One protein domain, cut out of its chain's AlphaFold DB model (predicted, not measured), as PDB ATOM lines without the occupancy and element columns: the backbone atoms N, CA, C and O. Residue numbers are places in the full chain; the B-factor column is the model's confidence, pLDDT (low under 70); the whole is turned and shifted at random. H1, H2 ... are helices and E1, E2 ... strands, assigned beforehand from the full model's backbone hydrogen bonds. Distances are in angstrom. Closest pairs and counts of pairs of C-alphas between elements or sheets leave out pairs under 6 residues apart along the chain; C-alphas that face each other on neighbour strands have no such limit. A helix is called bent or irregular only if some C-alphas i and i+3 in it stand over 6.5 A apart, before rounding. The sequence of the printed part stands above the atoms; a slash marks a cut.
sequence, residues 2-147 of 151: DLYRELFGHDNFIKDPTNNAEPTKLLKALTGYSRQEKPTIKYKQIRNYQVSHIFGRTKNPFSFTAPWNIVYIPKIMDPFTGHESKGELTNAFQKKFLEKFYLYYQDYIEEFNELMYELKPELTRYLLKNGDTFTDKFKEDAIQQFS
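What this domain is: This is residues 2 to 147 of the 151 residues of an uncharacterized protein of Bacillus aquimaris (UniProt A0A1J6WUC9). A model in two parts: at one end a small two-stranded hairpin, E1 and E2, has H2 beside it and H3 and H4 following on from E2; at the other end H1 and H6 are each beside H5b, the far arm of the long bent helix H5. Its near arm H5a meets H4 at a corner and spans from one end to the other, while the link of residues 54 to 69 fills the middle. The printed part has 146 residues, with six named helices and two named strands in the order H1 H2 E1 E2 H3 H4 H5 H6; the sheet, order E1 - E2, is antiparallel, and the class is mostly helix. The whole is only just compact, close to loose, with a radius of gyration of the C-alphas of 17.3 A and spans of 52 by 39 by 29 A.

How they stand to each other: Start at the hairpin of E1, residues 49 to 53, and E2, residues 70 to 74, antiparallel at 145 degrees: N 50 and O 73 are 2.8 A apart and N 52 and O 71 3.0 A, within hydrogen-bond range. Near it is H2, residues 21 to 31; its closest C-alphas to E2 are those of Pro 23 and Ile 70, 6.6 A apart. H3, residues 75 to 81, touches H4, residues 88 to 104, about perpendicular at 77 degrees, the closest C-alphas being those of Phe 80 and Thr 90, 4.9 A; H4 does so with residues 89 to 94 alone. H3 is irregular: C-alphas 76 and 79 are 7.1 A apart. H5, residues 106 to 129, was assigned by its hydrogen bonds as one helix but is bent, with C-alphas 118 and 121 7.0 A apart; its arms H5a, residues 106 to 118, and H5b, residues 121 to 129, stand at a steep tilt of 44 degrees. H5a is close to but not clearly touching H4, about perpendicular at 86 degrees, with the C-alphas of Tyr 102 and Ile 109 closest at 7.1 A. H5b touches H1, residues 2 to 8, at a shallow tilt of 24 degrees, opposite ways, the C-alphas of Leu 7 and Glu 122 being closest at 6.0 A. H6, residues 136 to 145, is close to but not clearly touching H5b, at a shallow tilt of 10 degrees, opposite ways, the C-alphas of Leu 127 and Lys 139 being closest at 6.8 A. Every O i to N i+4 pair is within hydrogen-bond range in H1, H2, H4, H5a, H5b and H6; in H3 it is 1 of 3, with 3 of 4 O i to N i+3 pairs.

Where its parts are: Find C-alpha 2 at (-21.678, 63.653, -35.448), where H1 begins; it runs 10.1 A. H2 is 15.4 A long, E1 13.0 A, E2 13.1 A and H3 9.3 A. Look for C-alpha 88 at (-15.552, 27.452, -49.830); H4 runs from it for 24.4 A. H5a is 18.4 A long and H5b 12.1 A; H6 runs 14.1 A to C-alpha 145 at (-22.355, 50.841, -43.742).

The domain as a whole: The two C-alphas farthest apart are those of Ile 41 and Asp 132, 55.5 A. The printed part has no cut. The links H1 to H2, H2 to E1 and E1 to E2 are long, and residues 132 to 137, of which 136 and 137 belong to H6, stand free. Mean pLDDT of the printed part is 92.2, and no printed residue is under 70.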
ATOM      1  N   ASP A   2     -21.860  62.578 -34.458       84.69
ATOM      2  CA  ASP A   2     -21.678  63.653 -35.448       84.69
ATOM      3  C   ASP A   2     -21.873  63.227 -36.910       84.69
ATOM      4  O   ASP A   2     -22.407  64.014 -37.682       84.69
ATOM      5  N   LEU A   3     -21.530  61.984 -37.278       90.44
ATOM      6  CA  LEU A   3     -21.762  61.474 -38.637       90.44
ATOM      7  C   LEU A   3     -23.242  61.551 -39.030       90.44
ATOM      8  O   LEU A   3     -23.574  62.114 -40.064       90.44
ATOM      9  N   TYR A   4     -24.140  60.999 -38.211       92.44
ATOM     10  CA  TYR A   4     -25.565  60.977 -38.543       92.44
ATOM     11  C   TYR A   4     -26.165  62.382 -38.568       92.44
ATOM     12  O   TYR A   4     -26.972  62.679 -39.440       92.44
ATOM     13  N   ARG A   5     -25.724  63.268 -37.668       91.56
ATOM     14  CA  ARG A   5     -26.152  64.667 -37.707       91.56
ATOM     15  C   ARG A   5     -25.757  65.353 -39.012       91.56
ATOM     16  O   ARG A   5     -26.577  66.080 -39.556       91.56
ATOM     17  N   GLU A   6     -24.550  65.109 -39.521       91.12
ATOM     18  CA  GLU A   6     -24.116  65.692 -40.798       91.12
ATOM     19  C   GLU A   6     -24.888  65.098 -41.985       91.12
ATOM     20  O   GLU A   6     -25.297  65.832 -42.877       91.12
ATOM     21  N   LEU A   7     -25.126  63.782 -41.984       93.31
ATOM     22  CA  LEU A   7     -25.820  63.103 -43.084       93.31
ATOM     23  C   LEU A   7     -27.323  63.404 -43.143       93.31
ATOM     24  O   LEU A   7     -27.888  63.442 -44.230       93.31
ATOM     25  N   PHE A   8     -27.974  63.581 -41.991       91.62
ATOM     26  CA  PHE A   8     -29.438  63.655 -41.891       91.62
ATOM     27  C   PHE A   8     -29.960  65.007 -41.397       91.62
ATOM     28  O   PHE A   8     -31.168  65.213 -41.319       91.62
ATOM     29  N   GLY A   9     -29.071  65.925 -41.011       91.56
ATOM     30  CA  GLY A   9     -29.441  67.228 -40.455       91.56
ATOM     31  C   GLY A   9     -30.022  67.177 -39.037       91.56
ATOM     32  O   GLY A   9     -30.457  68.204 -38.522       91.56
ATOM     33  N   HIS A  10     -30.037  66.009 -38.384       90.50
ATOM     34  CA  HIS A  10     -30.525  65.832 -37.014       90.50
ATOM     35  C   HIS A  10     -29.812  64.682 -36.292       90.50
ATOM     36  O   HIS A  10     -29.250  63.782 -36.913       90.50
ATOM     37  N   ASP A  11     -29.886  64.650 -34.963       88.38
ATOM     38  CA  ASP A  11     -29.245  63.641 -34.110       88.38
ATOM     39  C   ASP A  11     -30.238  62.769 -33.324       88.38
ATOM     40  O   ASP A  11     -29.840  62.064 -32.399       88.38
ATOM     41  N   ASN A  12     -31.506  62.739 -33.751       91.19
ATOM     42  CA  ASN A  12     -32.587  61.900 -33.207       91.19
ATOM     43  C   ASN A  12     -32.400  60.379 -33.445       91.19
ATOM     44  O   ASN A  12     -33.342  59.671 -33.797       91.19
ATOM     45  N   PHE A  13     -31.186  59.860 -33.264       90.25
ATOM     46  CA  PHE A  13     -30.845  58.449 -33.378       90.25
ATOM     47  C   PHE A  13     -30.556  57.873 -31.996       90.25
ATOM     48  O   PHE A  13     -29.629  58.292 -31.301       90.25
ATOM     49  N   ILE A  14     -31.330  56.862 -31.614       90.69
ATOM     50  CA  ILE A  14     -31.150  56.154 -30.349       90.69
ATOM     51  C   ILE A  14     -30.376  54.872 -30.634       90.69
ATOM     52  O   ILE A  14     -30.820  54.013 -31.394       90.69
ATOM     53  N   LYS A  15     -29.201  54.740 -30.021       90.31
ATOM     54  CA  LYS A  15     -28.393  53.527 -30.137       90.31
ATOM     55  C   LYS A  15     -29.051  52.389 -29.359       90.31
ATOM     56  O   LYS A  15     -29.256  52.513 -28.153       90.31
ATOM     57  N   ASP A  16     -29.269  51.253 -30.015       92.25
ATOM     58  CA  ASP A  16     -29.561  49.995 -29.327       92.25
ATOM     59  C   ASP A  16     -28.274  49.481 -28.647       92.25
ATOM     60  O   ASP A  16     -27.307  49.147 -29.338       92.25
ATOM     61  N   PRO A  17     -28.211  49.404 -27.305       89.50
ATOM     62  CA  PRO A  17     -26.995  48.996 -26.602       89.50
ATOM     63  C   PRO A  17     -26.626  47.522 -26.828       89.50
ATOM     64  O   PRO A  17     -25.478  47.142 -26.614       89.50
ATOM     65  N   THR A  18     -27.579  46.696 -27.264       89.19
ATOM     66  CA  THR A  18     -27.408  45.251 -27.485       89.19
ATOM     67  C   THR A  18     -27.238  44.880 -28.959       89.19
ATOM     68  O   THR A  18     -26.989  43.712 -29.272       89.19
ATOM     69  N   ASN A  19     -27.419  45.854 -29.862       86.38
ATOM     70  CA  ASN A  19     -27.542  45.676 -31.313       86.38
ATOM     71  C   ASN A  19     -28.633  44.668 -31.745       86.38
ATOM     72  O   ASN A  19     -28.623  44.216 -32.886       86.38
ATOM     73  N   ASN A  20     -29.550  44.285 -30.849       90.75
ATOM     74  CA  ASN A  20     -30.500  43.192 -31.075       90.75
ATOM     75  C   ASN A  20     -31.876  43.392 -30.425       90.75
ATOM     76  O   ASN A  20     -32.800  42.652 -30.768       90.75
ATOM     77  N   ALA A  21     -32.048  44.332 -29.496       93.62
ATOM     78  CA  ALA A  21     -33.291  44.517 -28.756       93.62
ATOM     79  C   ALA A  21     -34.414  45.013 -29.674       93.62
ATOM     80  O   ALA A  21     -35.466  44.371 -29.750       93.62
ATOM     81  N   GLU A  22     -34.174  46.087 -30.429       95.56
ATOM     82  CA  GLU A  22     -35.166  46.633 -31.363       95.56
ATOM     83  C   GLU A  22     -35.437  45.685 -32.549       95.56
ATOM     84  O   GLU A  22     -36.610  45.391 -32.800       95.56
ATOM     85  N   PRO A  23     -34.420  45.075 -33.202       95.88
ATOM     86  CA  PRO A  23     -34.651  44.013 -34.185       95.88
ATOM     87  C   PRO A  23     -35.496  42.849 -33.644       95.88
ATOM     88  O   PRO A  23     -36.431  42.391 -34.301       95.88
ATOM     89  N   THR A  24     -35.216  42.380 -32.420       94.81
ATOM     90  CA  THR A  24     -35.971  41.279 -31.796       94.81
ATOM     91  C   THR A  24     -37.426  41.665 -31.560       94.81
ATOM     92  O   THR A  24     -38.325  40.864 -31.826       94.81
ATOM     93  N   LYS A  25     -37.667  42.879 -31.059       94.56
ATOM     94  CA  LYS A  25     -39.007  43.404 -30.786       94.56
ATOM     95  C   LYS A  25     -39.831  43.523 -32.066       94.56
ATOM     96  O   LYS A  25     -40.989  43.101 -32.071       94.56
ATOM     97  N   LEU A  26     -39.235  44.031 -33.146       96.25
ATOM     98  CA  LEU A  26     -39.912  44.156 -34.433       96.25
ATOM     99  C   LEU A  26     -40.202  42.789 -35.062       96.25
ATOM    100  O   LEU A  26     -41.350  42.524 -35.414       96.25
ATOM    101  N   LEU A  27     -39.216  41.885 -35.123       95.50
ATOM    102  CA  LEU A  27     -39.424  40.517 -35.622       95.50
ATOM    103  C   LEU A  27     -40.548  39.807 -34.873       95.50
ATOM    104  O   LEU A  27     -41.403  39.166 -35.487       95.50
ATOM    105  N   LYS A  28     -40.587  39.956 -33.549       94.88
ATOM    106  CA  LYS A  28     -41.649  39.393 -32.722       94.88
ATOM    107  C   LYS A  28     -43.020  39.953 -33.098       94.88
ATOM    108  O   LYS A  28     -43.981  39.192 -33.199       94.88
ATOM    109  N   ALA A  29     -43.117  41.266 -33.295       94.81
ATOM    110  CA  ALA A  29     -44.361  41.923 -33.678       94.81
ATOM    111  C   ALA A  29     -44.850  41.491 -35.069       94.81
ATOM    112  O   ALA A  29     -46.037  41.219 -35.219       94.81
ATOM    113  N   LEU A  30     -43.944  41.385 -36.046       95.31
ATOM    114  CA  LEU A  30     -44.276  41.051 -37.435       95.31
ATOM    115  C   LEU A  30     -44.590  39.566 -37.642       95.31
ATOM    116  O   LEU A  30     -45.484  39.225 -38.408       95.31
ATOM    117  N   THR A  31     -43.860  38.674 -36.970       94.44
ATOM    118  CA  THR A  31     -43.953  37.224 -37.222       94.44
ATOM    119  C   THR A  31     -44.872  36.493 -36.246       94.44
ATOM    120  O   THR A  31     -45.275  35.362 -36.506       94.44
ATOM    121  N   GLY A  32     -45.174  37.095 -35.091       94.94
ATOM    122  CA  GLY A  32     -45.888  36.414 -34.013       94.94
ATOM    123  C   GLY A  32     -45.043  35.367 -33.273       94.94
ATOM    124  O   GLY A  32     -45.590  34.592 -32.489       94.94
ATOM    125  N   TYR A  33     -43.723  35.328 -33.484       94.69
ATOM    126  CA  TYR A  33     -42.818  34.390 -32.817       94.69
ATOM    127  C   TYR A  33     -41.875  35.085 -31.829       94.69
ATOM    128  O   TYR A  33     -41.410  36.191 -32.068       94.69
ATOM    129  N   SER A  34     -41.566  34.432 -30.707       92.94
ATOM    130  CA  SER A  34     -40.657  34.952 -29.678       92.94
ATOM    131  C   SER A  34     -39.647  33.902 -29.229       92.94
ATOM    132  O   SER A  34     -39.996  32.746 -28.998       92.94
ATOM    133  N   ARG A  35     -38.386  34.315 -29.055       89.88
ATOM    134  CA  ARG A  35     -37.299  33.459 -28.542       89.88
ATOM    135  C   ARG A  35     -37.269  33.361 -27.015       89.88
ATOM    136  O   ARG A  35     -36.768  32.377 -26.480       89.88
ATOM    137  N   GLN A  36     -37.726  34.405 -26.325       76.00
ATOM    138  CA  GLN A  36     -37.466  34.612 -24.892       76.00
ATOM    139  C   GLN A  36     -38.693  34.360 -24.014       76.00
ATOM    140  O   GLN A  36     -38.557  34.107 -22.820       76.00
ATOM    141  N   GLU A  37     -39.894  34.407 -24.586       74.88
ATOM    142  CA  GLU A  37     -41.131  34.339 -23.811       74.88
ATOM    143  C   GLU A  37     -41.724  32.931 -23.799       74.88
ATOM    144  O   GLU A  37     -41.555  32.148 -24.739       74.88
ATOM    145  N   LYS A  38     -42.446  32.612 -22.717       77.50
ATOM    146  CA  LYS A  38     -43.357  31.466 -22.715       77.50
ATOM    147  C   LYS A  38     -44.433  31.695 -23.786       77.50
ATOM    148  O   LYS A  38     -44.804  32.847 -24.015       77.50
ATOM    149  N   PRO A  39     -44.940  30.633 -24.434       82.19
ATOM    150  CA  PRO A  39     -46.027  30.765 -25.394       82.19
ATOM    151  C   PRO A  39     -47.205  31.545 -24.799       82.19
ATOM    152  O   PRO A  39     -47.631  31.274 -23.677       82.19
ATOM    153  N   THR A  40     -47.728  32.500 -25.558       83.62
ATOM    154  CA  THR A  40     -48.945  33.251 -25.236       83.62
ATOM    155  C   THR A  40     -49.936  33.124 -26.391       83.62
ATOM    156  O   THR A  40     -49.591  32.617 -27.456       83.62
ATOM    157  N   ILE A  41     -51.162  33.626 -26.214       83.94
ATOM    158  CA  ILE A  41     -52.157  33.705 -27.300       83.94
ATOM    159  C   ILE A  41     -51.617  34.537 -28.477       83.94
ATOM    160  O   ILE A  41     -51.868  34.217 -29.633       83.94
ATOM    161  N   LYS A  42     -50.844  35.590 -28.181       85.44
ATOM    162  CA  LYS A  42     -50.315  36.524 -29.181       85.44
ATOM    163  C   LYS A  42     -49.008  36.048 -29.818       85.44
ATOM    164  O   LYS A  42     -48.749  36.368 -30.973       85.44
ATOM    165  N   TYR A  43     -48.180  35.317 -29.071       91.06
ATOM    166  CA  TYR A  43     -46.833  34.953 -29.499       91.06
ATOM    167  C   TYR A  43     -46.526  33.477 -29.272       91.06
ATOM    168  O   TYR A  43     -46.586  32.976 -28.147       91.06
ATOM    169  N   LYS A  44     -46.106  32.799 -30.339       93.56
ATOM    170  CA  LYS A  44     -45.607  31.423 -30.291       93.56
ATOM    171  C   LYS A  44     -44.125  31.416 -29.928       93.56
ATOM    172  O   LYS A  44     -43.352  32.243 -30.402       93.56
ATOM    173  N   GLN A  45     -43.706  30.463 -29.103       93.94
ATOM    174  CA  GLN A  45     -42.291  30.328 -28.760       93.94
ATOM    175  C   GLN A  45     -41.514  29.656 -29.903       93.94
ATOM    176  O   GLN A  45     -41.939  28.618 -30.406       93.94
ATOM    177  N   ILE A  46     -40.351  30.206 -30.257       94.00
ATOM    178  CA  ILE A  46     -39.338  29.560 -31.105       94.00
ATOM    179  C   ILE A  46     -38.077  29.284 -30.291       94.00
ATOM    180  O   ILE A  46     -37.632  30.113 -29.500       94.00
ATOM    181  N   ARG A  47     -37.485  28.103 -30.481       92.62
ATOM    182  CA  ARG A  47     -36.275  27.660 -29.773       92.62
ATOM    183  C   ARG A  47     -35.179  27.336 -30.769       92.62
ATOM    184  O   ARG A  47     -35.475  26.893 -31.869       92.62
ATOM    185  N   ASN A  48     -33.925  27.515 -30.362       93.38
ATOM    186  CA  ASN A  48     -32.747  27.279 -31.207       93.38
ATOM    187  C   ASN A  48     -32.682  28.182 -32.449       93.38
ATOM    188  O   ASN A  48     -32.094  27.807 -33.454       93.38
ATOM    189  N   TYR A  49     -33.242  29.388 -32.351       94.25
ATOM    190  CA  TYR A  49     -33.067  30.460 -33.329       94.25
ATOM    191  C   TYR A  49     -32.281  31.613 -32.712       94.25
ATOM    192  O   TYR A  49     -32.271  31.799 -31.485       94.25
ATOM    193  N   GLN A  50     -31.662  32.411 -33.572       92.38
ATOM    194  CA  GLN A  50     -31.094  33.705 -33.239       92.38
ATOM    195  C   GLN A  50     -31.572  34.795 -34.188       92.38
ATOM    196  O   GLN A  50     -32.111  34.500 -35.248       92.38
ATOM    197  N   VAL A  51     -31.438  36.048 -33.760       93.38
ATOM    198  CA  VAL A  51     -31.673  37.198 -34.634       93.38
ATOM    199  C   VAL A  51     -30.376  37.473 -35.374       93.38
ATOM    200  O   VAL A  51     -29.316  37.458 -34.752       93.38
ATOM    201  N   SER A  52     -30.474  37.683 -36.679       92.88
ATOM    202  CA  SER A  52     -29.348  38.058 -37.525       92.88
ATOM    203  C   SER A  52     -29.770  39.145 -38.497       92.88
ATOM    204  O   SER A  52     -30.940  39.212 -38.890       92.88
ATOM    205  N   HIS A  53     -28.796  39.948 -38.915       94.44
ATOM    206  CA  HIS A  53     -28.928  40.825 -40.068       94.44
ATOM    207  C   HIS A  53     -28.487  40.080 -41.324       94.44
ATOM    208  O   HIS A  53     -27.468  39.393 -41.291       94.44
ATOM    209  N   ILE A  54     -29.258  40.178 -42.402       94.56
ATOM    210  CA  ILE A  54     -29.045  39.392 -43.622       94.56
ATOM    211  C   ILE A  54     -27.843  39.936 -44.393       94.56
ATOM    212  O   ILE A  54     -26.891  39.204 -44.632       94.56
ATOM    213  N   PHE A  55     -27.849  41.230 -44.716       94.19
ATOM    214  CA  PHE A  55     -26.822  41.882 -45.541       94.19
ATOM    215  C   PHE A  55     -25.767  42.624 -44.707       94.19
ATOM    216  O   PHE A  55     -25.007  43.451 -45.215       94.19
ATOM    217  N   GLY A  56     -25.739  42.383 -43.395       86.00
ATOM    218  CA  GLY A  56     -24.999  43.225 -42.463       86.00
ATOM    219  C   GLY A  56     -25.642  44.612 -42.343       86.00
ATOM    220  O   GLY A  56     -26.859  44.729 -42.240       86.00
ATOM    221  N   ARG A  57     -24.832  45.676 -42.323       92.06
ATOM    222  CA  ARG A  57     -25.290  47.079 -42.189       92.06
ATOM    223  C   ARG A  57     -25.942  47.433 -40.835       92.06
ATOM    224  O   ARG A  57     -26.923  48.171 -40.759       92.06
ATOM    225  N   THR A  58     -25.396  46.917 -39.734       92.31
ATOM    226  CA  THR A  58     -25.955  47.093 -38.377       92.31
ATOM    227  C   THR A  58     -25.775  48.489 -37.771       92.31
ATOM    228  O   THR A  58     -26.327  48.772 -36.712       92.31
ATOM    229  N   LYS A  59     -25.011  49.371 -38.419       93.00
ATOM    230  CA  LYS A  59     -24.810  50.771 -38.014       93.00
ATOM    231  C   LYS A  59     -25.483  51.750 -38.982       93.00
ATOM    232  O   LYS A  59     -25.296  52.955 -38.839       93.00
ATOM    233  N   ASN A  60     -26.225  51.273 -39.976       95.31
ATOM    234  CA  ASN A  60     -26.991  52.141 -40.860       95.31
ATOM    235  C   ASN A  60     -28.439  52.245 -40.341       95.31
ATOM    236  O   ASN A  60     -29.090  51.210 -40.164       95.31
ATOM    237  N   PRO A  61     -28.950  53.463 -40.072       94.19
ATOM    238  CA  PRO A  61     -30.282  53.638 -39.499       94.19
ATOM    239  C   PRO A  61     -31.429  53.070 -40.342       94.19
ATOM    240  O   PRO A  61     -32.403  52.588 -39.767       94.19
ATOM    241  N   PHE A  62     -31.313  53.075 -41.674       95.12
ATOM    242  CA  PHE A  62     -32.360  52.560 -42.562       95.12
ATOM    243  C   PHE A  62     -32.439  51.035 -42.550       95.12
ATOM    244  O   PHE A  62     -33.525  50.479 -42.662       95.12
ATOM    245  N   SER A  63     -31.310  50.343 -42.388       96.25
ATOM    246  CA  SER A  63     -31.248  48.879 -42.484       96.25
ATOM    247  C   SER A  63     -31.217  48.164 -41.135       96.25
ATOM    248  O   SER A  63     -31.459  46.958 -41.086       96.25
ATOM    249  N   PHE A  64     -30.908  48.854 -40.031       96.19
ATOM    250  CA  PHE A  64     -30.708  48.211 -38.725       96.19
ATOM    251  C   PHE A  64     -31.957  47.479 -38.207       96.19
ATOM    252  O   PHE A  64     -31.841  46.399 -37.628       96.19
ATOM    253  N   THR A  65     -33.147  48.038 -38.435       96.00
ATOM    254  CA  THR A  65     -34.432  47.405 -38.082       96.00
ATOM    255  C   THR A  65     -35.301  47.121 -39.304       96.00
ATOM    256  O   THR A  65     -36.467  46.780 -39.158       96.00
ATOM    257  N   ALA A  66     -34.760  47.225 -40.518       96.81
ATOM    258  CA  ALA A  66     -35.533  46.952 -41.720       96.81
ATOM    259  C   ALA A  66     -36.033  45.495 -41.740       96.81
ATOM    260  O   ALA A  66     -35.207  44.586 -41.616       96.81
ATOM    261  N   PRO A  67     -37.340  45.237 -41.956       95.75
ATOM    262  CA  PRO A  67     -37.881  43.877 -42.029       95.75
ATOM    263  C   PRO A  67     -37.202  42.997 -43.084       95.75
ATOM    264  O   PRO A  67     -37.033  41.801 -42.866       95.75
ATOM    265  N   TRP A  68     -36.765  43.593 -44.196       96.25
ATOM    266  CA  TRP A  68     -36.031  42.902 -45.259       96.25
ATOM    267  C   TRP A  68     -34.586  42.547 -44.880       96.25
ATOM    268  O   TRP A  68     -33.964  41.738 -45.563       96.25
ATOM    269  N   ASN A  69     -34.044  43.121 -43.800       96.69
ATOM    270  CA  ASN A  69     -32.673  42.892 -43.349       96.69
ATOM    271  C   ASN A  69     -32.578  42.119 -42.029       96.69
ATOM    272  O   ASN A  69     -31.470  41.799 -41.620       96.69
ATOM    273  N   ILE A  70     -33.678  41.830 -41.332       96.19
ATOM    274  CA  ILE A  70     -33.650  41.128 -40.039       96.19
ATOM    275  C   ILE A  70     -34.371  39.790 -40.139       96.19
ATOM    276  O   ILE A  70     -35.428  39.677 -40.753       96.19
ATOM    277  N   VAL A  71     -33.815  38.753 -39.512       95.00
ATOM    278  CA  VAL A  71     -34.379  37.402 -39.606       95.00
ATOM    279  C   VAL A  71     -34.154  36.589 -38.339       95.00
ATOM    280  O   VAL A  71     -33.152  36.753 -37.640       95.00
ATOM    281  N   TYR A  72     -35.078  35.666 -38.062       95.06
ATOM    282  CA  TYR A  72     -34.797  34.535 -37.186       95.06
ATOM    283  C   TYR A  72     -34.100  33.432 -37.977       95.06
ATOM    284  O   TYR A  72     -34.730  32.758 -38.790       95.06
ATOM    285  N   ILE A  73     -32.819  33.210 -37.704       93.12
ATOM    286  CA  ILE A  73     -32.048  32.126 -38.311       93.12
ATOM    287  C   ILE A  73     -31.880  30.967 -37.318       93.12
ATOM    288  O   ILE A  73     -31.621  31.218 -36.134       93.12
ATOM    289  N   PRO A  74     -32.055  29.698 -37.734       93.50
ATOM    290  CA  PRO A  74     -31.744  28.564 -36.874       93.50
ATOM    291  C   PRO A  74     -30.267  28.596 -36.467       93.50
ATOM    292  O   PRO A  74     -29.400  28.711 -37.324       93.50
ATOM    293  N   LYS A  75     -29.964  28.412 -35.179       91.69
ATOM    294  CA  LYS A  75     -28.580  28.412 -34.663       91.69
ATOM    295  C   LYS A  75     -27.699  27.314 -35.259       91.69
ATOM    296  O   LYS A  75     -26.482  27.419 -35.247       91.69
ATOM    297  N   ILE A  76     -28.307  26.248 -35.781       91.75
ATOM    298  CA  ILE A  76     -27.573  25.197 -36.497       91.75
ATOM    299  C   ILE A  76     -26.929  25.721 -37.794       91.75
ATOM    300  O   ILE A  76     -26.021  25.085 -38.314       91.75
ATOM    301  N   MET A  77     -27.369  26.881 -38.295       89.94
ATOM    302  CA  MET A  77     -26.797  27.532 -39.475       89.94
ATOM    303  C   MET A  77     -25.593  28.421 -39.151       89.94
ATOM    304  O   MET A  77     -24.906  28.843 -40.076       89.94
ATOM    305  N   ASP A  78     -25.291  28.677 -37.875       85.12
ATOM    306  CA  ASP A  78     -24.171  29.529 -37.450       85.12
ATOM    307  C   ASP A  78     -22.817  29.113 -38.046       85.12
ATOM    308  O   ASP A  78     -22.070  30.004 -38.456       85.12
ATOM    309  N   PRO A  79     -22.497  27.810 -38.208       85.81
ATOM    310  CA  PRO A  79     -21.285  27.391 -38.904       85.81
ATOM    311  C   PRO A  79     -21.212  27.824 -40.372       85.81
ATOM    312  O   PRO A  79     -20.142  27.710 -40.951       85.81
ATOM    313  N   PHE A  80     -22.297  28.312 -40.978       85.19
ATOM    314  CA  PHE A  80     -22.349  28.810 -42.358       85.19
ATOM    315  C   PHE A  80     -22.606  30.319 -42.445       85.19
ATOM    316  O   PHE A  80     -22.259  30.943 -43.444       85.19
ATOM    317  N   THR A  81     -23.209  30.932 -41.426       82.25
ATOM    318  CA  THR A  81     -23.602  32.355 -41.454       82.25
ATOM    319  C   THR A  81     -22.880  33.225 -40.434       82.25
ATOM    320  O   THR A  81     -22.983  34.445 -40.493       82.25
ATOM    321  N   GLY A  82     -22.177  32.626 -39.475       74.94
ATOM    322  CA  GLY A  82     -21.458  33.350 -38.435       74.94
ATOM    323  C   GLY A  82     -20.210  34.056 -38.963       74.94
ATOM    324  O   GLY A  82     -19.560  33.592 -39.895       74.94
ATOM    325  N   HIS A  83     -19.827  35.146 -38.294       70.62
ATOM    326  CA  HIS A  83     -18.632  35.945 -38.608       70.62
ATOM    327  C   HIS A  83     -17.305  35.169 -38.483       70.62
ATOM    328  O   HIS A  83     -16.276  35.614 -38.983       70.62
ATOM    329  N   GLU A  84     -17.321  34.017 -37.806       71.44
ATOM    330  CA  GLU A  84     -16.164  33.128 -37.638       71.44
ATOM    331  C   GLU A  84     -16.109  32.014 -38.692       71.44
ATOM    332  O   GLU A  84     -15.102  31.316 -38.801       71.44
ATOM    333  N   SER A  85     -17.175  31.852 -39.483       79.62
ATOM    334  CA  SER A  85     -17.238  30.836 -40.524       79.62
ATOM    335  C   SER A  85     -16.358  31.218 -41.713       79.62
ATOM    336  O   SER A  85     -16.392  32.351 -42.191       79.62
ATOM    337  N   LYS A  86     -15.550  30.268 -42.195       83.06
ATOM    338  CA  LYS A  86     -14.611  30.459 -43.307       83.06
ATOM    339  C   LYS A  86     -14.565  29.208 -44.179       83.06
ATOM    340  O   LYS A  86     -14.723  28.098 -43.679       83.06
ATOM    341  N   GLY A  87     -14.267  29.394 -45.462       88.69
ATOM    342  CA  GLY A  87     -14.053  28.309 -46.421       88.69
ATOM    343  C   GLY A  87     -15.035  28.335 -47.589       88.69
ATOM    344  O   GLY A  87     -15.980  29.121 -47.623       88.69
ATOM    345  N   GLU A  88     -14.803  27.463 -48.567       91.38
ATOM    346  CA  GLU A  88     -15.552  27.452 -49.830       91.38
ATOM    347  C   GLU A  88     -17.043  27.175 -49.633       91.38
ATOM    348  O   GLU A  88     -17.882  27.859 -50.217       91.38
ATOM    349  N   LEU A  89     -17.381  26.214 -48.766       88.62
ATOM    350  CA  LEU A  89     -18.769  25.854 -48.484       88.62
ATOM    351  C   LEU A  89     -19.533  27.008 -47.827       88.62
ATOM    352  O   LEU A  89     -20.662  27.300 -48.217       88.62
ATOM    353  N   THR A  90     -18.902  27.692 -46.872       90.50
ATOM    354  CA  THR A  90     -19.440  28.905 -46.248       90.50
ATOM    355  C   THR A  90     -19.707  29.975 -47.290       90.50
ATOM    356  O   THR A  90     -20.815  30.495 -47.355       90.50
ATOM    357  N   ASN A  91     -18.724  30.267 -48.143       90.25
ATOM    358  CA  ASN A  91     -18.850  31.301 -49.167       90.25
ATOM    359  C   ASN A  91     -19.976  30.972 -50.158       90.25
ATOM    360  O   ASN A  91     -20.788  31.835 -50.486       90.25
ATOM    361  N   ALA A  92     -20.060  29.714 -50.602       92.25
ATOM    362  CA  ALA A  92     -21.112  29.252 -51.500       92.25
ATOM    363  C   ALA A  92     -22.501  29.354 -50.852       92.25
ATOM    364  O   ALA A  92     -23.446  29.828 -51.489       92.25
ATOM    365  N   PHE A  93     -22.620  28.951 -49.582       92.56
ATOM    366  CA  PHE A  93     -23.864  29.065 -48.830       92.56
ATOM    367  C   PHE A  93     -24.275  30.527 -48.648       92.56
ATOM    368  O   PHE A  93     -25.396  30.882 -48.997       92.56
ATOM    369  N   GLN A  94     -23.374  31.378 -48.148       91.25
ATOM    370  CA  GLN A  94     -23.646  32.796 -47.916       91.25
ATOM    371  C   GLN A  94     -24.059  33.491 -49.207       91.25
ATOM    372  O   GLN A  94     -25.073  34.179 -49.214       91.25
ATOM    373  N   LYS A  95     -23.363  33.237 -50.321       93.00
ATOM    374  CA  LYS A  95     -23.747  33.792 -51.622       93.00
ATOM    375  C   LYS A  95     -25.183  33.418 -51.989       93.00
ATOM    376  O   LYS A  95     -26.000  34.296 -52.238       93.00
ATOM    377  N   LYS A  96     -25.526  32.126 -51.953       95.12
ATOM    378  CA  LYS A  96     -26.882  31.654 -52.290       95.12
ATOM    379  C   LYS A  96     -27.944  32.167 -51.321       95.12
ATOM    380  O   LYS A  96     -29.065  32.457 -51.733       95.12
ATOM    381  N   PHE A  97     -27.596  32.281 -50.044       93.56
ATOM    382  CA  PHE A  97     -28.461  32.830 -49.010       93.56
ATOM    383  C   PHE A  97     -28.776  34.305 -49.283       93.56
ATOM    384  O   PHE A  97     -29.947  34.675 -49.335       93.56
ATOM    385  N   LEU A  98     -27.752  35.123 -49.535       95.00
ATOM    386  CA  LEU A  98     -27.919  36.541 -49.849       95.00
ATOM    387  C   LEU A  98     -28.665  36.745 -51.173       95.00
ATOM    388  O   LEU A  98     -29.613  37.523 -51.197       95.00
ATOM    389  N   GLU A  99     -28.325  35.998 -52.232       96.69
ATOM    390  CA  GLU A  99     -29.042  36.025 -53.522       96.69
ATOM    391  C   GLU A  99     -30.538  35.751 -53.330       96.69
ATOM    392  O   GLU A  99     -31.390  36.439 -53.893       96.69
ATOM    393  N   LYS A 100     -30.879  34.756 -52.503       96.12
ATOM    394  CA  LYS A 100     -32.272  34.384 -52.251       96.12
ATOM    395  C   LYS A 100     -33.060  35.515 -51.594       96.12
ATOM    396  O   LYS A 100     -34.199  35.757 -51.993       96.12
ATOM    397  N   PHE A 101     -32.483  36.170 -50.589       95.81
ATOM    398  CA  PHE A 101     -33.137  37.284 -49.906       95.81
ATOM    399  C   PHE A 101     -33.150  38.556 -50.743       95.81
ATOM    400  O   PHE A 101     -34.139  39.283 -50.690       95.81
ATOM    401  N   TYR A 102     -32.114  38.780 -51.553       97.00
ATOM    402  CA  TYR A 102     -32.064  39.904 -52.477       97.00
ATOM    403  C   TYR A 102     -33.226  39.838 -53.458       97.00
ATOM    404  O   TYR A 102     -34.012  40.768 -53.544       97.00
ATOM    405  N   LEU A 103     -33.408  38.691 -54.119       96.94
ATOM    406  CA  LEU A 103     -34.510  38.489 -55.059       96.94
ATOM    407  C   LEU A 103     -35.887  38.590 -54.392       96.94
ATOM    408  O   LEU A 103     -36.849  39.004 -55.026       96.94
ATOM    409  N   TYR A 104     -36.006  38.183 -53.125       96.88
ATOM    410  CA  TYR A 104     -37.283  38.230 -52.412       96.88
ATOM    411  C   TYR A 104     -37.673  39.651 -51.978       96.88
ATOM    412  O   TYR A 104     -38.855  39.982 -51.979       96.88
ATOM    413  N   TYR A 105     -36.696  40.481 -51.613       96.81
ATOM    414  CA  TYR A 105     -36.902  41.854 -51.143       96.81
ATOM    415  C   TYR A 105     -36.349  42.902 -52.112       96.81
ATOM    416  O   TYR A 105     -35.993  43.995 -51.676       96.81
ATOM    417  N   GLN A 106     -36.271  42.567 -53.402       96.62
ATOM    418  CA  GLN A 106     -35.553  43.352 -54.404       96.62
ATOM    419  C   GLN A 106     -35.973  44.821 -54.373       96.62
ATOM    420  O   GLN A 106     -35.124  45.674 -54.158       96.62
ATOM    421  N   ASP A 107     -37.272  45.103 -54.460       97.56
ATOM    422  CA  ASP A 107     -37.792  46.474 -54.498       97.56
ATOM    423  C   ASP A 107     -37.327  47.321 -53.298       97.56
ATOM    424  O   ASP A 107     -36.882  48.452 -53.467       97.56
ATOM    425  N   TYR A 108     -37.339  46.752 -52.086       97.31
ATOM    426  CA  TYR A 108     -36.899  47.451 -50.870       97.31
ATOM    427  C   TYR A 108     -35.383  47.649 -50.808       97.31
ATOM    428  O   TYR A 108     -34.900  48.610 -50.207       97.31
ATOM    429  N   ILE A 109     -34.620  46.709 -51.369       97.50
ATOM    430  CA  ILE A 109     -33.159  46.790 -51.393       97.50
ATOM    431  C   ILE A 109     -32.708  47.795 -52.453       97.50
ATOM    432  O   ILE A 109     -31.777  48.550 -52.190       97.50
ATOM    433  N   GLU A 110     -33.380  47.858 -53.603       97.56
ATOM    434  CA  GLU A 110     -33.095  48.872 -54.619       97.56
ATOM    435  C   GLU A 110     -33.443  50.279 -54.120       97.56
ATOM    436  O   GLU A 110     -32.617  51.178 -54.248       97.56
ATOM    437  N   GLU A 111     -34.574  50.459 -53.431       97.94
ATOM    438  CA  GLU A 111     -34.901  51.732 -52.768       97.94
ATOM    439  C   GLU A 111     -33.828  52.118 -51.730       97.94
ATOM    440  O   GLU A 111     -33.352  53.255 -51.686       97.94
ATOM    441  N   PHE A 112     -33.369  51.159 -50.917       97.94
ATOM    442  CA  PHE A 112     -32.245  51.390 -50.006       97.94
ATOM    443  C   PHE A 112     -30.967  51.792 -50.762       97.94
ATOM    444  O   PHE A 112     -30.257  52.698 -50.323       97.94
ATOM    445  N   ASN A 113     -30.662  51.140 -51.885       98.06
ATOM    446  CA  ASN A 113     -29.486  51.432 -52.700       98.06
ATOM    447  C   ASN A 113     -29.536  52.850 -53.278       98.06
ATOM    448  O   ASN A 113     -28.525  53.553 -53.215       98.06
ATOM    449  N   GLU A 114     -30.694  53.288 -53.779       98.19
ATOM    450  CA  GLU A 114     -30.931  54.658 -54.250       98.19
ATOM    451  C   GLU A 114     -30.621  55.679 -53.149       98.19
ATOM    452  O   GLU A 114     -29.785  56.566 -53.350       98.19
ATOM    453  N   LEU A 115     -31.152  55.475 -51.939       96.94
ATOM    454  CA  LEU A 115     -30.844  56.324 -50.781       96.94
ATOM    455  C   LEU A 115     -29.343  56.338 -50.446       96.94
ATOM    456  O   LEU A 115     -28.788  57.373 -50.071       96.94
ATOM    457  N   MET A 116     -28.647  55.202 -50.574       97.56
ATOM    458  CA  MET A 116     -27.200  55.148 -50.328       97.56
ATOM    459  C   MET A 116     -26.410  55.935 -51.378       97.56
ATOM    460  O   MET A 116     -25.408  56.573 -51.041       97.56
ATOM    461  N   TYR A 117     -26.854  55.931 -52.637       97.56
ATOM    462  CA  TYR A 117     -26.256  56.763 -53.678       97.56
ATOM    463  C   TYR A 117     -26.451  58.254 -53.399       97.56
ATOM    464  O   TYR A 117     -25.494  59.016 -53.549       97.56
ATOM    465  N   GLU A 118     -27.634  58.657 -52.937       96.38
ATOM    466  CA  GLU A 118     -27.932  60.047 -52.577       96.38
ATOM    467  C   GLU A 118     -27.092  60.548 -51.395       96.38
ATOM    468  O   GLU A 118     -26.609  61.679 -51.412       96.38
ATOM    469  N   LEU A 119     -26.851  59.703 -50.388       96.12
ATOM    470  CA  LEU A 119     -26.072  60.068 -49.196       96.12
ATOM    471  C   LEU A 119     -24.554  60.039 -49.415       96.12
ATOM    472  O   LEU A 119     -23.793  60.628 -48.638       96.12
ATOM    473  N   LYS A 120     -24.081  59.365 -50.468       96.19
ATOM    474  CA  LYS A 120     -22.649  59.170 -50.738       96.19
ATOM    475  C   LYS A 120     -21.839  60.478 -50.819       96.19
ATOM    476  O   LYS A 120     -20.736  60.500 -50.259       96.19
ATOM    477  N   PRO A 121     -22.303  61.561 -51.478       95.69
ATOM    478  CA  PRO A 121     -21.566  62.822 -51.523       95.69
ATOM    479  C   PRO A 121     -21.387  63.454 -50.139       95.69
ATOM    480  O   PRO A 121     -20.286  63.903 -49.819       95.69
ATOM    481  N   GLU A 122     -22.427  63.438 -49.302       95.31
ATOM    482  CA  GLU A 122     -22.374  63.997 -47.944       95.31
ATOM    483  C   GLU A 122     -21.454  63.177 -47.036       95.31
ATOM    484  O   GLU A 122     -20.615  63.738 -46.328       95.31
ATOM    485  N   LEU A 123     -21.500  61.845 -47.140       96.31
ATOM    486  CA  LEU A 123     -20.555  60.971 -46.445       96.31
ATOM    487  C   LEU A 123     -19.112  61.255 -46.861       96.31
ATOM    488  O   LEU A 123     -18.234  61.395 -46.011       96.31
ATOM    489  N   THR A 124     -18.866  61.373 -48.165       95.12
ATOM    490  CA  THR A 124     -17.529  61.659 -48.699       95.12
ATOM    491  C   THR A 124     -17.023  63.006 -48.186       95.12
ATOM    492  O   THR A 124     -15.893  63.100 -47.708       95.12
ATOM    493  N   ARG A 125     -17.875  64.038 -48.206       94.69
ATOM    494  CA  ARG A 125     -17.555  65.365 -47.671       94.69
ATOM    495  C   ARG A 125     -17.214  65.303 -46.183       94.69
ATOM    496  O   ARG A 125     -16.200  65.868 -45.776       94.69
ATOM    497  N   TYR A 126     -18.014  64.598 -45.384       94.25
ATOM    498  CA  TYR A 126     -17.780  64.435 -43.949       94.25
ATOM    499  C   TYR A 126     -16.449  63.734 -43.652       94.25
ATOM    500  O   TYR A 126     -15.689  64.190 -42.793       94.25
ATOM    501  N   LEU A 127     -16.146  62.650 -44.372       94.25
ATOM    502  CA  LEU A 127     -14.913  61.887 -44.180       94.25
ATOM    503  C   LEU A 127     -13.671  62.674 -44.614       94.25
ATOM    504  O   LEU A 127     -12.657  62.598 -43.927       94.25
ATOM    505  N   LEU A 128     -13.745  63.456 -45.697       92.81
ATOM    506  CA  LEU A 128     -12.641  64.318 -46.140       92.81
ATOM    507  C   LEU A 128     -12.387  65.469 -45.160       92.81
ATOM    508  O   LEU A 128     -11.249  65.698 -44.763       92.81
ATOM    509  N   LYS A 129     -13.450  66.157 -44.720       91.88
ATOM    510  CA  LYS A 129     -13.377  67.284 -43.772       91.88
ATOM    511  C   LYS A 129     -12.718  66.903 -42.443       91.88
ATOM    512  O   LYS A 129     -12.088  67.744 -41.816       91.88
ATOM    513  N   ASN A 130     -12.866  65.649 -42.021       89.00
ATOM    514  CA  ASN A 130     -12.366  65.135 -40.744       89.00
ATOM    515  C   ASN A 130     -11.292  64.044 -40.936       89.00
ATOM    516  O   ASN A 130     -11.069  63.226 -40.040       89.00
ATOM    517  N   GLY A 131     -10.654  63.995 -42.112       80.44
ATOM    518  CA  GLY A 131      -9.816  62.875 -42.546       80.44
ATOM    519  C   GLY A 131      -8.691  62.511 -41.577       80.44
ATOM    520  O   GLY A 131      -8.481  61.327 -41.317       80.44
ATOM    521  N   ASP A 132      -8.036  63.512 -40.988       85.44
ATOM    522  CA  ASP A 132      -6.927  63.319 -40.041       85.44
ATOM    523  C   ASP A 132      -7.396  62.936 -38.628       85.44
ATOM    524  O   ASP A 132      -6.614  62.473 -37.803       85.44
ATOM    525  N   THR A 133      -8.686  63.125 -38.327       89.00
ATOM    526  CA  THR A 133      -9.269  62.840 -37.004       89.00
ATOM    527  C   THR A 133      -9.783  61.403 -36.899       89.00
ATOM    528  O   THR A 133      -9.895  60.857 -35.800       89.00
ATOM    529  N   PHE A 134     -10.105  60.768 -38.028       90.81
ATOM    530  CA  PHE A 134     -10.654  59.416 -38.054       90.81
ATOM    531  C   PHE A 134      -9.607  58.365 -38.390       90.81
ATOM    532  O   PHE A 134      -8.813  58.519 -39.315       90.81
ATOM    533  N   THR A 135      -9.684  57.235 -37.688       92.81
ATOM    534  CA  THR A 135      -8.926  56.037 -38.049       92.81
ATOM    535  C   THR A 135      -9.401  55.496 -39.395       92.81
ATOM    536  O   THR A 135     -10.578  55.620 -39.745       92.81
ATOM    537  N   ASP A 136      -8.516  54.835 -40.135       92.81
ATOM    538  CA  ASP A 136      -8.884  54.265 -41.436       92.81
ATOM    539  C   ASP A 136      -9.976  53.203 -41.304       92.81
ATOM    540  O   ASP A 136     -10.936  53.210 -42.069       92.81
ATOM    541  N   LYS A 137      -9.938  52.412 -40.225       93.38
ATOM    542  CA  LYS A 137     -11.011  51.471 -39.886       93.38
ATOM    543  C   LYS A 137     -12.375  52.150 -39.750       93.38
ATOM    544  O   LYS A 137     -13.380  51.591 -40.171       93.38
ATOM    545  N   PHE A 138     -12.444  53.340 -39.147       93.56
ATOM    546  CA  PHE A 138     -13.711  54.069 -39.062       93.56
ATOM    547  C   PHE A 138     -14.198  54.501 -40.447       93.56
ATOM    548  O   PHE A 138     -15.388  54.375 -40.732       93.56
ATOM    549  N   LYS A 139     -13.295  54.990 -41.305       94.12
ATOM    550  CA  LYS A 139     -13.628  55.409 -42.676       94.12
ATOM    551  C   LYS A 139     -14.146  54.224 -43.491       94.12
ATOM    552  O   LYS A 139     -15.196  54.337 -44.113       94.12
ATOM    553  N   GLU A 140     -13.453  53.089 -43.432       94.69
ATOM    554  CA  GLU A 140     -13.848  51.838 -44.088       94.69
ATOM    555  C   GLU A 140     -15.209  51.347 -43.595       94.69
ATOM    556  O   GLU A 140     -16.102  51.112 -44.408       94.69
ATOM    557  N   ASP A 141     -15.401  51.270 -42.273       94.38
ATOM    558  CA  ASP A 141     -16.681  50.900 -41.674       94.38
ATOM    559  C   ASP A 141     -17.789  51.852 -42.148       94.38
ATOM    560  O   ASP A 141     -18.850  51.395 -42.553       94.38
ATOM    561  N   ALA A 142     -17.577  53.170 -42.122       95.31
ATOM    562  CA  ALA A 142     -18.589  54.142 -42.535       95.31
ATOM    563  C   ALA A 142     -18.954  53.984 -44.020       95.31
ATOM    564  O   ALA A 142     -20.135  53.891 -44.352       95.31
ATOM    565  N   ILE A 143     -17.956  53.871 -44.901       96.12
ATOM    566  CA  ILE A 143     -18.160  53.622 -46.335       96.12
ATOM    567  C   ILE A 143     -18.922  52.316 -46.547       96.12
ATOM    568  O   ILE A 143     -19.856  52.269 -47.342       96.12
ATOM    569  N   GLN A 144     -18.562  51.258 -45.819       95.94
ATOM    570  CA  GLN A 144     -19.262  49.988 -45.893       95.94
ATOM    571  C   GLN A 144     -20.710  50.144 -45.415       95.94
ATOM    572  O   GLN A 144     -21.622  49.689 -46.084       95.94
ATOM    573  N   GLN A 145     -20.986  50.769 -44.276       95.81
ATOM    574  CA  GLN A 145     -22.355  50.841 -43.742       95.81
ATOM    575  C   GLN A 145     -23.309  51.634 -44.647       95.81
ATOM    576  O   GLN A 145     -24.507  51.360 -44.647       95.81
ATOM    577  N   PHE A 146     -22.779  52.563 -45.436       96.94
ATOM    578  CA  PHE A 146     -23.529  53.424 -46.350       96.94
ATOM    579  C   PHE A 146     -23.283  53.098 -47.829       96.94
ATOM    580  O   PHE A 146     -23.493  53.946 -48.693       96.94
ATOM    581  N   SER A 147     -22.821  51.884 -48.143       96.94
ATOM    582  CA  SER A 147     -22.723  51.429 -49.528       96.94
ATOM    583  C   SER A 147     -23.948  50.614 -49.949       96.94
ATOM    584  O   SER A 147     -24.517  49.885 -49.123       96.94
TER     585      SER A 147